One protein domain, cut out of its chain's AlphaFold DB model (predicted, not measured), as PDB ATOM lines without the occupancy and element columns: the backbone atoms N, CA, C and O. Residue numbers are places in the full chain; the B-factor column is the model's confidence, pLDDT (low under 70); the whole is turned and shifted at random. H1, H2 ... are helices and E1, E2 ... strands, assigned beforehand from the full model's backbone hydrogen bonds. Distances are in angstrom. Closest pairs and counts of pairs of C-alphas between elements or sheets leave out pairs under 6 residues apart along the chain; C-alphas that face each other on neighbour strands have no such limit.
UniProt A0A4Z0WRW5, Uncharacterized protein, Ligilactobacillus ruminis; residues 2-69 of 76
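Overview. This is residues 2 to 69 of the 76 residues of an uncharacterized protein of Ligilactobacillus ruminis (UniProt A0A4Z0WRW5). The model is one strongly twisted wall of four antiparallel strands, E1 to E4, with a short helix at two places on its margin: H1 near the beginning of E4, and H2 near the end of E2 and the beginning of E3. Both helices only graze the sheet, and they stay apart from each other. The printed part has 68 residues with two named helices and four named strands, in the order H1, E1, E2, E3, E4, H2; the sheet's order is E1, E2, E3, E4, with antiparallel neighbours throughout, and the class is mixed, helices and strands. The whole is compact, with a radius of gyration of the C-alphas of 12.1 A and spans of 36 by 27 by 16 A.

Arrangement. Start at H1, residues 3 to 9, which is on the sheet but only grazes it. Its closest C-alpha pair with E4, residues 49 to 55, is Ile 3 and Leu 49, 6.3 A apart. Next come E1, residues 16 to 20, and E2, residues 23 to 29, a hairpin over a tight link; look for N 18 and O 25 at 3.0 A. E2 forms the next hairpin with E3, residues 36 to 41, where N 37 and O 28 are 2.7 A apart. E3 and E4 form the third hairpin, with N 38 and O 53 at 2.8 A. The four strands make a meander, each strand the antiparallel neighbour of the one before. E1 and E4 are the edge strands and are apart. H2, residues 64 to 69, is only just on the sheet, with 5 pairs of C-alphas within 10 A, and only grazes it; its closest C-alpha pair with E2 is Pro 29 and Leu 64, 7.1 A apart. In H1 every O i to N i+4 pair is within hydrogen-bond range; in H2, 1 of 2 is.

Along the chain. Find C-alpha 3 at (-52.178, -32.205, 2.050), where H1 begins; it runs 9.5 A to C-alpha 9. E1 covers 12.8 A from C-alpha 16 to 20. E2 begins at C-alpha 23, at (-40.118, -39.604, 8.327), and runs 20.2 A to C-alpha 29. E3 covers 16.0 A from C-alpha 36 to 41, and E4 16.1 A from C-alpha 49 to 55. H2 runs 9.0 A from C-alpha 64 to C-alpha 69, at (-49.427, -46.904, -18.020).

Size, cuts and confidence. The two C-alphas farthest apart are those of Glu 44 and Glu 66, at 36.0 A. The printed part has no cut and no long link. The mean pLDDT of the printed part is 75.5; look for values under 70 at residues 2 to 16 and 43 to 48.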
ATOM      1  N   THR A   2     -51.557 -27.428   1.189       55.06
ATOM      2  CA  THR A   2     -51.994 -28.387   2.207       55.06
ATOM      3  C   THR A   2     -51.975 -29.797   1.623       55.06
ATOM      4  O   THR A   2     -51.881 -29.970   0.409       55.06
ATOM      5  N   ILE A   3     -52.046 -30.816   2.473       56.72
ATOM      6  CA  ILE A   3     -52.178 -32.205   2.050       56.72
ATOM      7  C   ILE A   3     -53.456 -32.397   1.256       56.72
ATOM      8  O   ILE A   3     -53.442 -33.201   0.341       56.72
ATOM      9  N   ASP A   4     -54.531 -31.681   1.571       57.47
ATOM     10  CA  ASP A   4     -55.773 -31.812   0.818       57.47
ATOM     11  C   ASP A   4     -55.665 -31.131  -0.556       57.47
ATOM     12  O   ASP A   4     -56.087 -31.726  -1.541       57.47
ATOM     13  N   ASP A   5     -54.964 -29.990  -0.671       59.12
ATOM     14  CA  ASP A   5     -54.607 -29.411  -1.982       59.12
ATOM     15  C   ASP A   5     -53.729 -30.372  -2.806       59.12
ATOM     16  O   ASP A   5     -53.854 -30.450  -4.033       59.12
ATOM     17  N   LEU A   6     -52.818 -31.092  -2.134       55.69
ATOM     18  CA  LEU A   6     -51.975 -32.102  -2.769       55.69
ATOM     19  C   LEU A   6     -52.814 -33.308  -3.178       55.69
ATOM     20  O   LEU A   6     -52.779 -33.668  -4.337       55.69
ATOM     21  N   LYS A   7     -53.642 -33.866  -2.293       53.75
ATOM     22  CA  LYS A   7     -54.535 -35.003  -2.561       53.75
ATOM     23  C   LYS A   7     -55.511 -34.725  -3.699       53.75
ATOM     24  O   LYS A   7     -55.728 -35.602  -4.529       53.75
ATOM     25  N   ASP A   8     -56.061 -33.514  -3.768       54.34
ATOM     26  CA  ASP A   8     -56.923 -33.089  -4.872       54.34
ATOM     27  C   ASP A   8     -56.139 -32.959  -6.188       54.34
ATOM     28  O   ASP A   8     -56.668 -33.287  -7.250       54.34
ATOM     29  N   SER A   9     -54.858 -32.572  -6.128       52.31
ATOM     30  CA  SER A   9     -53.935 -32.609  -7.278       52.31
ATOM     31  C   SER A   9     -53.473 -34.040  -7.621       52.31
ATOM     32  O   SER A   9     -53.276 -34.374  -8.785       52.31
ATOM     33  N   MET A  10     -53.367 -34.917  -6.619       51.69
ATOM     34  CA  MET A  10     -52.985 -36.333  -6.692       51.69
ATOM     35  C   MET A  10     -54.151 -37.236  -7.098       51.69
ATOM     36  O   MET A  10     -53.960 -38.444  -7.265       51.69
ATOM     37  N   ASN A  11     -55.345 -36.676  -7.310       46.72
ATOM     38  CA  ASN A  11     -56.579 -37.415  -7.560       46.72
ATOM     39  C   ASN A  11     -56.594 -38.205  -8.887       46.72
ATOM     40  O   ASN A  11     -57.640 -38.720  -9.265       46.72
ATOM     41  N   MET A  12     -55.470 -38.361  -9.604       48.94
ATOM     42  CA  MET A  12     -55.383 -39.290 -10.743       48.94
ATOM     43  C   MET A  12     -54.034 -40.001 -10.969       48.94
ATOM     44  O   MET A  12     -53.969 -40.822 -11.883       48.94
ATOM     45  N   CYS A  13     -52.971 -39.779 -10.188       52.16
ATOM     46  CA  CYS A  13     -51.642 -40.280 -10.576       52.16
ATOM     47  C   CYS A  13     -50.770 -40.718  -9.386       52.16
ATOM     48  O   CYS A  13     -49.921 -39.974  -8.923       52.16
ATOM     49  N   MET A  14     -50.958 -41.968  -8.949       58.91
ATOM     50  CA  MET A  14     -50.009 -42.798  -8.182       58.91
ATOM     51  C   MET A  14     -49.252 -42.107  -7.031       58.91
ATOM     52  O   MET A  14     -48.126 -41.648  -7.200       58.91
ATOM     53  N   GLU A  15     -49.818 -42.157  -5.825       63.09
ATOM     54  CA  GLU A  15     -49.083 -41.846  -4.596       63.09
ATOM     55  C   GLU A  15     -48.197 -43.043  -4.197       63.09
ATOM     56  O   GLU A  15     -48.699 -44.129  -3.896       63.09
ATOM     57  N   ILE A  16     -46.871 -42.854  -4.173       68.25
ATOM     58  CA  ILE A  16     -45.955 -43.793  -3.506       68.25
ATOM     59  C   ILE A  16     -45.522 -43.180  -2.180       68.25
ATOM     60  O   ILE A  16     -44.691 -42.269  -2.143       68.25
ATOM     61  N   THR A  17     -46.045 -43.742  -1.093       72.06
ATOM     62  CA  THR A  17     -45.706 -43.338   0.273       72.06
ATOM     63  C   THR A  17     -44.715 -44.320   0.885       72.06
ATOM     64  O   THR A  17     -44.922 -45.535   0.866       72.06
ATOM     65  N   PHE A  18     -43.616 -43.807   1.442       72.25
ATOM     66  CA  PHE A  18     -42.637 -44.636   2.143       72.25
ATOM     67  C   PHE A  18     -42.071 -43.962   3.390       72.25
ATOM     68  O   PHE A  18     -41.865 -42.749   3.451       72.25
ATOM     69  N   VAL A  19     -41.770 -44.782   4.400       77.81
ATOM     70  CA  VAL A  19     -41.198 -44.323   5.668       77.81
ATOM     71  C   VAL A  19     -39.698 -44.580   5.677       77.81
ATOM     72  O   VAL A  19     -39.243 -45.722   5.610       77.81
ATOM     73  N   TYR A  20     -38.907 -43.523   5.841       76.12
ATOM     74  CA  TYR A  20     -37.461 -43.627   6.017       76.12
ATOM     75  C   TYR A  20     -37.005 -42.829   7.238       76.12
ATOM     76  O   TYR A  20     -37.340 -41.660   7.402       76.12
ATOM     77  N   LYS A  21     -36.234 -43.460   8.135       83.50
ATOM     78  CA  LYS A  21     -35.751 -42.843   9.392       83.50
ATOM     79  C   LYS A  21     -36.861 -42.147  10.208       83.50
ATOM     80  O   LYS A  21     -36.634 -41.073  10.767       83.50
ATOM     81  N   LYS A  22     -38.043 -42.771  10.309       79.81
ATOM     82  CA  LYS A  22     -39.236 -42.230  11.000       79.81
ATOM     83  C   LYS A  22     -39.771 -40.919  10.398       79.81
ATOM     84  O   LYS A  22     -40.339 -40.102  11.118       79.81
ATOM     85  N   LYS A  23     -39.530 -40.691   9.109       78.81
ATOM     86  CA  LYS A  23     -40.118 -39.604   8.327       78.81
ATOM     87  C   LYS A  23     -40.901 -40.210   7.173       78.81
ATOM     88  O   LYS A  23     -40.414 -41.163   6.562       78.81
ATOM     89  N   GLU A  24     -42.070 -39.654   6.902       81.44
ATOM     90  CA  GLU A  24     -42.902 -40.037   5.764       81.44
ATOM     91  C   GLU A  24     -42.529 -39.191   4.549       81.44
ATOM     92  O   GLU A  24     -42.291 -37.980   4.653       81.44
ATOM     93  N   PHE A  25     -42.430 -39.865   3.410       82.81
ATOM     94  CA  PHE A  25     -42.085 -39.279   2.132       82.81
ATOM     95  C   PHE A  25     -43.092 -39.701   1.078       82.81
ATOM     96  O   PHE A  25     -43.576 -40.833   1.101       82.81
ATOM     97  N   PHE A  26     -43.332 -38.788   0.146       83.81
ATOM     98  CA  PHE A  26     -44.313 -38.925  -0.916       83.81
ATOM     99  C   PHE A  26     -43.625 -38.663  -2.247       83.81
ATOM    100  O   PHE A  26     -42.777 -37.765  -2.355       83.81
ATOM    101  N   LEU A  27     -43.968 -39.476  -3.238       82.88
ATOM    102  CA  LEU A  27     -43.531 -39.298  -4.612       82.88
ATOM    103  C   LEU A  27     -44.739 -39.059  -5.501       82.88
ATOM    104  O   LEU A  27     -45.697 -39.827  -5.448       82.88
ATOM    105  N   GLU A  28     -44.629 -38.042  -6.345       82.75
ATOM    106  CA  GLU A  28     -45.604 -37.745  -7.389       82.75
ATOM    107  C   GLU A  28     -44.926 -37.766  -8.758       82.75
ATOM    108  O   GLU A  28     -43.753 -37.399  -8.867       82.75
ATOM    109  N   PRO A  29     -45.627 -38.174  -9.819       84.81
ATOM    110  CA  PRO A  29     -45.156 -37.997 -11.187       84.81
ATOM    111  C   PRO A  29     -44.942 -36.510 -11.514       84.81
ATOM    112  O   PRO A  29     -45.830 -35.696 -11.281       84.81
ATOM    113  N   ASP A  30     -43.795 -36.137 -12.084       85.50
ATOM    114  CA  ASP A  30     -43.620 -34.799 -12.660       85.50
ATOM    115  C   ASP A  30     -44.298 -34.743 -14.036       85.50
ATOM    116  O   ASP A  30     -43.909 -35.451 -14.960       85.50
ATOM    117  N   GLU A  31     -45.296 -33.881 -14.212       80.12
ATOM    118  CA  GLU A  31     -46.004 -33.741 -15.493       80.12
ATOM    119  C   GLU A  31     -45.096 -33.262 -16.637       80.12
ATOM    120  O   GLU A  31     -45.390 -33.481 -17.813       80.12
ATOM    121  N   ASN A  32     -43.980 -32.605 -16.305       83.31
ATOM    122  CA  ASN A  32     -43.071 -32.006 -17.280       83.31
ATOM    123  C   ASN A  32     -41.827 -32.860 -17.547       83.31
ATOM    124  O   ASN A  32     -41.027 -32.517 -18.425       83.31
ATOM    125  N   SER A  33     -41.611 -33.940 -16.790       85.44
ATOM    126  CA  SER A  33     -40.423 -34.774 -16.953       85.44
ATOM    127  C   SER A  33     -40.646 -36.235 -16.577       85.44
ATOM    128  O   SER A  33     -41.524 -36.587 -15.808       85.44
ATOM    129  N   ASP A  34     -39.807 -37.124 -17.103       88.56
ATOM    130  CA  ASP A  34     -39.848 -38.561 -16.799       88.56
ATOM    131  C   ASP A  34     -39.227 -38.875 -15.416       88.56
ATOM    132  O   ASP A  34     -38.328 -39.708 -15.281       88.56
ATOM    133  N   LYS A  35     -39.614 -38.112 -14.387       89.94
ATOM    134  CA  LYS A  35     -39.040 -38.133 -13.035       89.94
ATOM    135  C   LYS A  35     -40.119 -37.931 -11.977       89.94
ATOM    136  O   LYS A  35     -41.221 -37.498 -12.270       89.94
ATOM    137  N   TRP A  36     -39.764 -38.200 -10.727       87.62
ATOM    138  CA  TRP A  36     -40.669 -38.057  -9.595       87.62
ATOM    139  C   TRP A  36     -40.381 -36.770  -8.824       87.62
ATOM    140  O   TRP A  36     -39.228 -36.483  -8.495       87.62
ATOM    141  N   LEU A  37     -41.422 -36.020  -8.493       88.00
ATOM    142  CA  LEU A  37     -41.390 -34.994  -7.461       88.00
ATOM    143  C   LEU A  37     -41.331 -35.679  -6.094       88.00
ATOM    144  O   LEU A  37     -41.983 -36.693  -5.867       88.00
ATOM    145  N   PHE A  38     -40.513 -35.150  -5.191       87.38
ATOM    146  CA  PHE A  38     -40.242 -35.735  -3.883       87.38
ATOM    147  C   PHE A  38     -40.646 -34.759  -2.784       87.38
ATOM    148  O   PHE A  38     -40.163 -33.624  -2.737       87.38
ATOM    149  N   PHE A  39     -41.501 -35.220  -1.875       86.19
ATOM    150  CA  PHE A  39     -42.026 -34.441  -0.760       86.19
ATOM    151  C   PHE A  39     -41.766 -35.155   0.564       86.19
ATOM    152  O   PHE A  39     -41.731 -36.382   0.640       86.19
ATOM    153  N   GLN A  40     -41.588 -34.376   1.629       83.88
ATOM    154  CA  GLN A  40     -41.492 -34.880   2.998       83.88
ATOM    155  C   GLN A  40     -42.644 -34.310   3.821       83.88
ATOM    156  O   GLN A  40     -42.877 -33.100   3.780       83.88
ATOM    157  N   GLN A  41     -43.293 -35.145   4.632       79.44
ATOM    158  CA  GLN A  41     -44.241 -34.654   5.628       79.44
ATOM    159  C   GLN A  41     -43.525 -33.836   6.707       79.44
ATOM    160  O   GLN A  41     -42.464 -34.221   7.232       79.44
ATOM    161  N   GLY A  42     -44.100 -32.676   7.016       72.00
ATOM    162  CA  GLY A  42     -43.724 -31.854   8.154       72.00
ATOM    163  C   GLY A  42     -44.035 -32.566   9.470       72.00
ATOM    164  O   GLY A  42     -44.993 -33.319   9.580       72.00
ATOM    165  N   LYS A  43     -43.199 -32.348  10.491       65.12
ATOM    166  CA  LYS A  43     -43.414 -32.940  11.824       65.12
ATOM    167  C   LYS A  43     -44.456 -32.202  12.664       65.12
ATOM    168  O   LYS A  43     -44.974 -32.792  13.604       65.12
ATOM    169  N   GLU A  44     -44.660 -30.915  12.401       65.06
ATOM    170  CA  GLU A  44     -45.482 -30.043  13.251       65.06
ATOM    171  C   GLU A  44     -46.940 -30.008  12.813       65.06
ATOM    172  O   GLU A  44     -47.818 -29.847  13.653       65.06
ATOM    173  N   ASP A  45     -47.189 -30.229  11.528       64.81
ATOM    174  CA  ASP A  45     -48.527 -30.286  10.980       64.81
ATOM    175  C   ASP A  45     -48.574 -31.411   9.939       64.81
ATOM    176  O   ASP A  45     -47.878 -31.326   8.915       64.81
ATOM    177  N   PRO A  46     -49.311 -32.503  10.217       64.62
ATOM    178  CA  PRO A  46     -49.392 -33.628   9.308       64.62
ATOM    179  C   PRO A  46     -49.980 -33.213   7.968       64.62
ATOM    180  O   PRO A  46     -49.676 -33.896   7.006       64.62
ATOM    181  N   GLU A  47     -50.729 -32.106   7.881       67.62
ATOM    182  CA  GLU A  47     -51.315 -31.587   6.644       67.62
ATOM    183  C   GLU A  47     -50.320 -30.805   5.775       67.62
ATOM    184  O   GLU A  47     -50.696 -30.299   4.723       67.62
ATOM    185  N   TYR A  48     -49.045 -30.693   6.156       67.69
ATOM    186  CA  TYR A  48     -48.068 -29.925   5.384       67.69
ATOM    187  C   TYR A  48     -46.998 -30.822   4.773       67.69
ATOM    188  O   TYR A  48     -46.154 -31.405   5.460       67.69
ATOM    189  N   LEU A  49     -46.988 -30.860   3.441       76.94
ATOM    190  CA  LEU A  49     -45.936 -31.482   2.648       76.94
ATOM    191  C   LEU A  49     -44.934 -30.426   2.190       76.94
ATOM    192  O   LEU A  49     -45.279 -29.368   1.670       76.94
ATOM    193  N   SER A  50     -43.656 -30.713   2.413       82.81
ATOM    194  CA  SER A  50     -42.554 -29.850   2.001       82.81
ATOM    195  C   SER A  50     -41.879 -30.448   0.779       82.81
ATOM    196  O   SER A  50     -41.274 -31.519   0.881       82.81
ATOM    197  N   TYR A  51     -41.932 -29.746  -0.354       85.56
ATOM    198  CA  TYR A  51     -41.193 -30.120  -1.560       85.56
ATOM    199  C   TYR A  51     -39.690 -30.186  -1.271       85.56
ATOM    200  O   TYR A  51     -39.108 -29.257  -0.711       85.56
ATOM    201  N   GLN A  52     -39.073 -31.303  -1.633       87.19
ATOM    202  CA  GLN A  52     -37.661 -31.584  -1.390       87.19
ATOM    203  C   GLN A  52     -36.840 -31.598  -2.684       87.19
ATOM    204  O   GLN A  52     -35.630 -31.382  -2.634       87.19
ATOM    205  N   GLY A  53     -37.464 -31.853  -3.838       88.12
ATOM    206  CA  GLY A  53     -36.771 -31.864  -5.124       88.12
ATOM    207  C   GLY A  53     -37.370 -32.828  -6.142       88.12
ATOM    208  O   GLY A  53     -38.461 -33.357  -5.960       88.12
ATOM    209  N   VAL A  54     -36.599 -33.077  -7.201       89.81
ATOM    210  CA  VAL A  54     -36.918 -34.053  -8.250       89.81
ATOM    211  C   VAL A  54     -35.945 -35.224  -8.154       89.81
ATOM    212  O   VAL A  54     -34.730 -35.019  -8.086       89.81
ATOM    213  N   ILE A  55     -36.456 -36.452  -8.192       88.31
ATOM    214  CA  ILE A  55     -35.668 -37.684  -8.164       88.31
ATOM    215  C   ILE A  55     -35.895 -38.519  -9.426       88.31
ATOM    216  O   ILE A  55     -37.011 -38.712  -9.899       88.31
ATOM    217  N   ASN A  56     -34.802 -39.052  -9.970       88.69
ATOM    218  CA  ASN A  56     -34.851 -40.035 -11.047       88.69
ATOM    219  C   ASN A  56     -34.940 -41.447 -10.448       88.69
ATOM    220  O   ASN A  56     -33.926 -42.139 -10.318       88.69
ATOM    221  N   LEU A  57     -36.139 -41.830 -10.004       86.00
ATOM    222  CA  LEU A  57     -36.415 -43.160  -9.465       86.00
ATOM    223  C   LEU A  57     -36.871 -44.103 -10.582       86.00
ATOM    224  O   LEU A  57     -37.768 -43.773 -11.355       86.00
ATOM    225  N   LYS A  58     -36.283 -45.302 -10.610       85.19
ATOM    226  CA  LYS A  58     -36.740 -46.412 -11.445       85.19
ATOM    227  C   LYS A  58     -37.444 -47.456 -10.587       85.19
ATOM    228  O   LYS A  58     -36.885 -47.868  -9.571       85.19
ATOM    229  N   ILE A  59     -38.613 -47.912 -11.018       82.00
ATOM    230  CA  ILE A  59     -39.371 -48.983 -10.359       82.00
ATOM    231  C   ILE A  59     -39.181 -50.241 -11.199       82.00
ATOM    232  O   ILE A  59     -39.458 -50.234 -12.394       82.00
ATOM    233  N   ASP A  60     -38.607 -51.291 -10.609       84.19
ATOM    234  CA  ASP A  60     -38.227 -52.523 -11.317       84.19
ATOM    235  C   ASP A  60     -37.390 -52.276 -12.590       84.19
ATOM    236  O   ASP A  60     -37.533 -52.943 -13.613       84.19
ATOM    237  N   GLY A  61     -36.510 -51.270 -12.538       85.62
ATOM    238  CA  GLY A  61     -35.653 -50.874 -13.660       85.62
ATOM    239  C   GLY A  61     -36.340 -50.032 -14.743       85.62
ATOM    240  O   GLY A  61     -35.641 -49.551 -15.638       85.62
ATOM    241  N   LYS A  62     -37.651 -49.796 -14.632       84.62
ATOM    242  CA  LYS A  62     -38.460 -48.985 -15.548       84.62
ATOM    243  C   LYS A  62     -38.535 -47.528 -15.098       84.62
ATOM    244  O   LYS A  62     -38.531 -47.234 -13.902       84.62
ATOM    245  N   SER A  63     -38.576 -46.626 -16.067       88.56
ATOM    246  CA  SER A  63     -38.813 -45.190 -15.884       88.56
ATOM    247  C   SER A  63     -40.263 -44.876 -15.500       88.56
ATOM    248  O   SER A  63     -41.134 -45.744 -15.560       88.56
ATOM    249  N   LEU A  64     -40.537 -43.629 -15.106       84.62
ATOM    250  CA  LEU A  64     -41.886 -43.190 -14.738       84.62
ATOM    251  C   LEU A  64     -42.878 -43.393 -15.897       84.62
ATOM    252  O   LEU A  64     -43.939 -43.974 -15.697       84.62
ATOM    253  N   SER A  65     -42.511 -42.991 -17.111       85.25
ATOM    254  CA  SER A  65     -43.314 -43.124 -18.333       85.25
ATOM    255  C   SER A  65     -43.611 -44.575 -18.716       85.25
ATOM    256  O   SER A  65     -44.636 -44.852 -19.334       85.25
ATOM    257  N   GLU A  66     -42.754 -45.517 -18.319       84.12
ATOM    258  CA  GLU A  66     -42.985 -46.954 -18.484       84.12
ATOM    259  C   GLU A  66     -43.890 -47.537 -17.390       84.12
ATOM    260  O   GLU A  66     -44.555 -48.546 -17.622       84.12
ATOM    261  N   VAL A  67     -43.912 -46.934 -16.200       80.12
ATOM    262  CA  VAL A  67     -44.661 -47.431 -15.033       80.12
ATOM    263  C   VAL A  67     -46.068 -46.840 -14.972       80.12
ATOM    264  O   VAL A  67     -47.010 -47.575 -14.685       80.12
ATOM    265  N   LEU A  68     -46.241 -45.555 -15.302       77.38
ATOM    266  CA  LEU A  68     -47.539 -44.866 -15.309       77.38
ATOM    267  C   LEU A  68     -48.637 -45.641 -16.059       77.38
ATOM    268  O   LEU A  68     -49.706 -45.830 -15.484       77.38
ATOM    269  N   PRO A  69     -48.402 -46.169 -17.279       75.31
ATOM    270  CA  PRO A  69     -49.427 -46.904 -18.020       75.31
ATOM    271  C   PRO A  69     -49.745 -48.282 -17.426       75.31
ATOM    272  O   PRO A  69     -50.753 -48.884 -17.787       75.31
TER     273      PRO A  69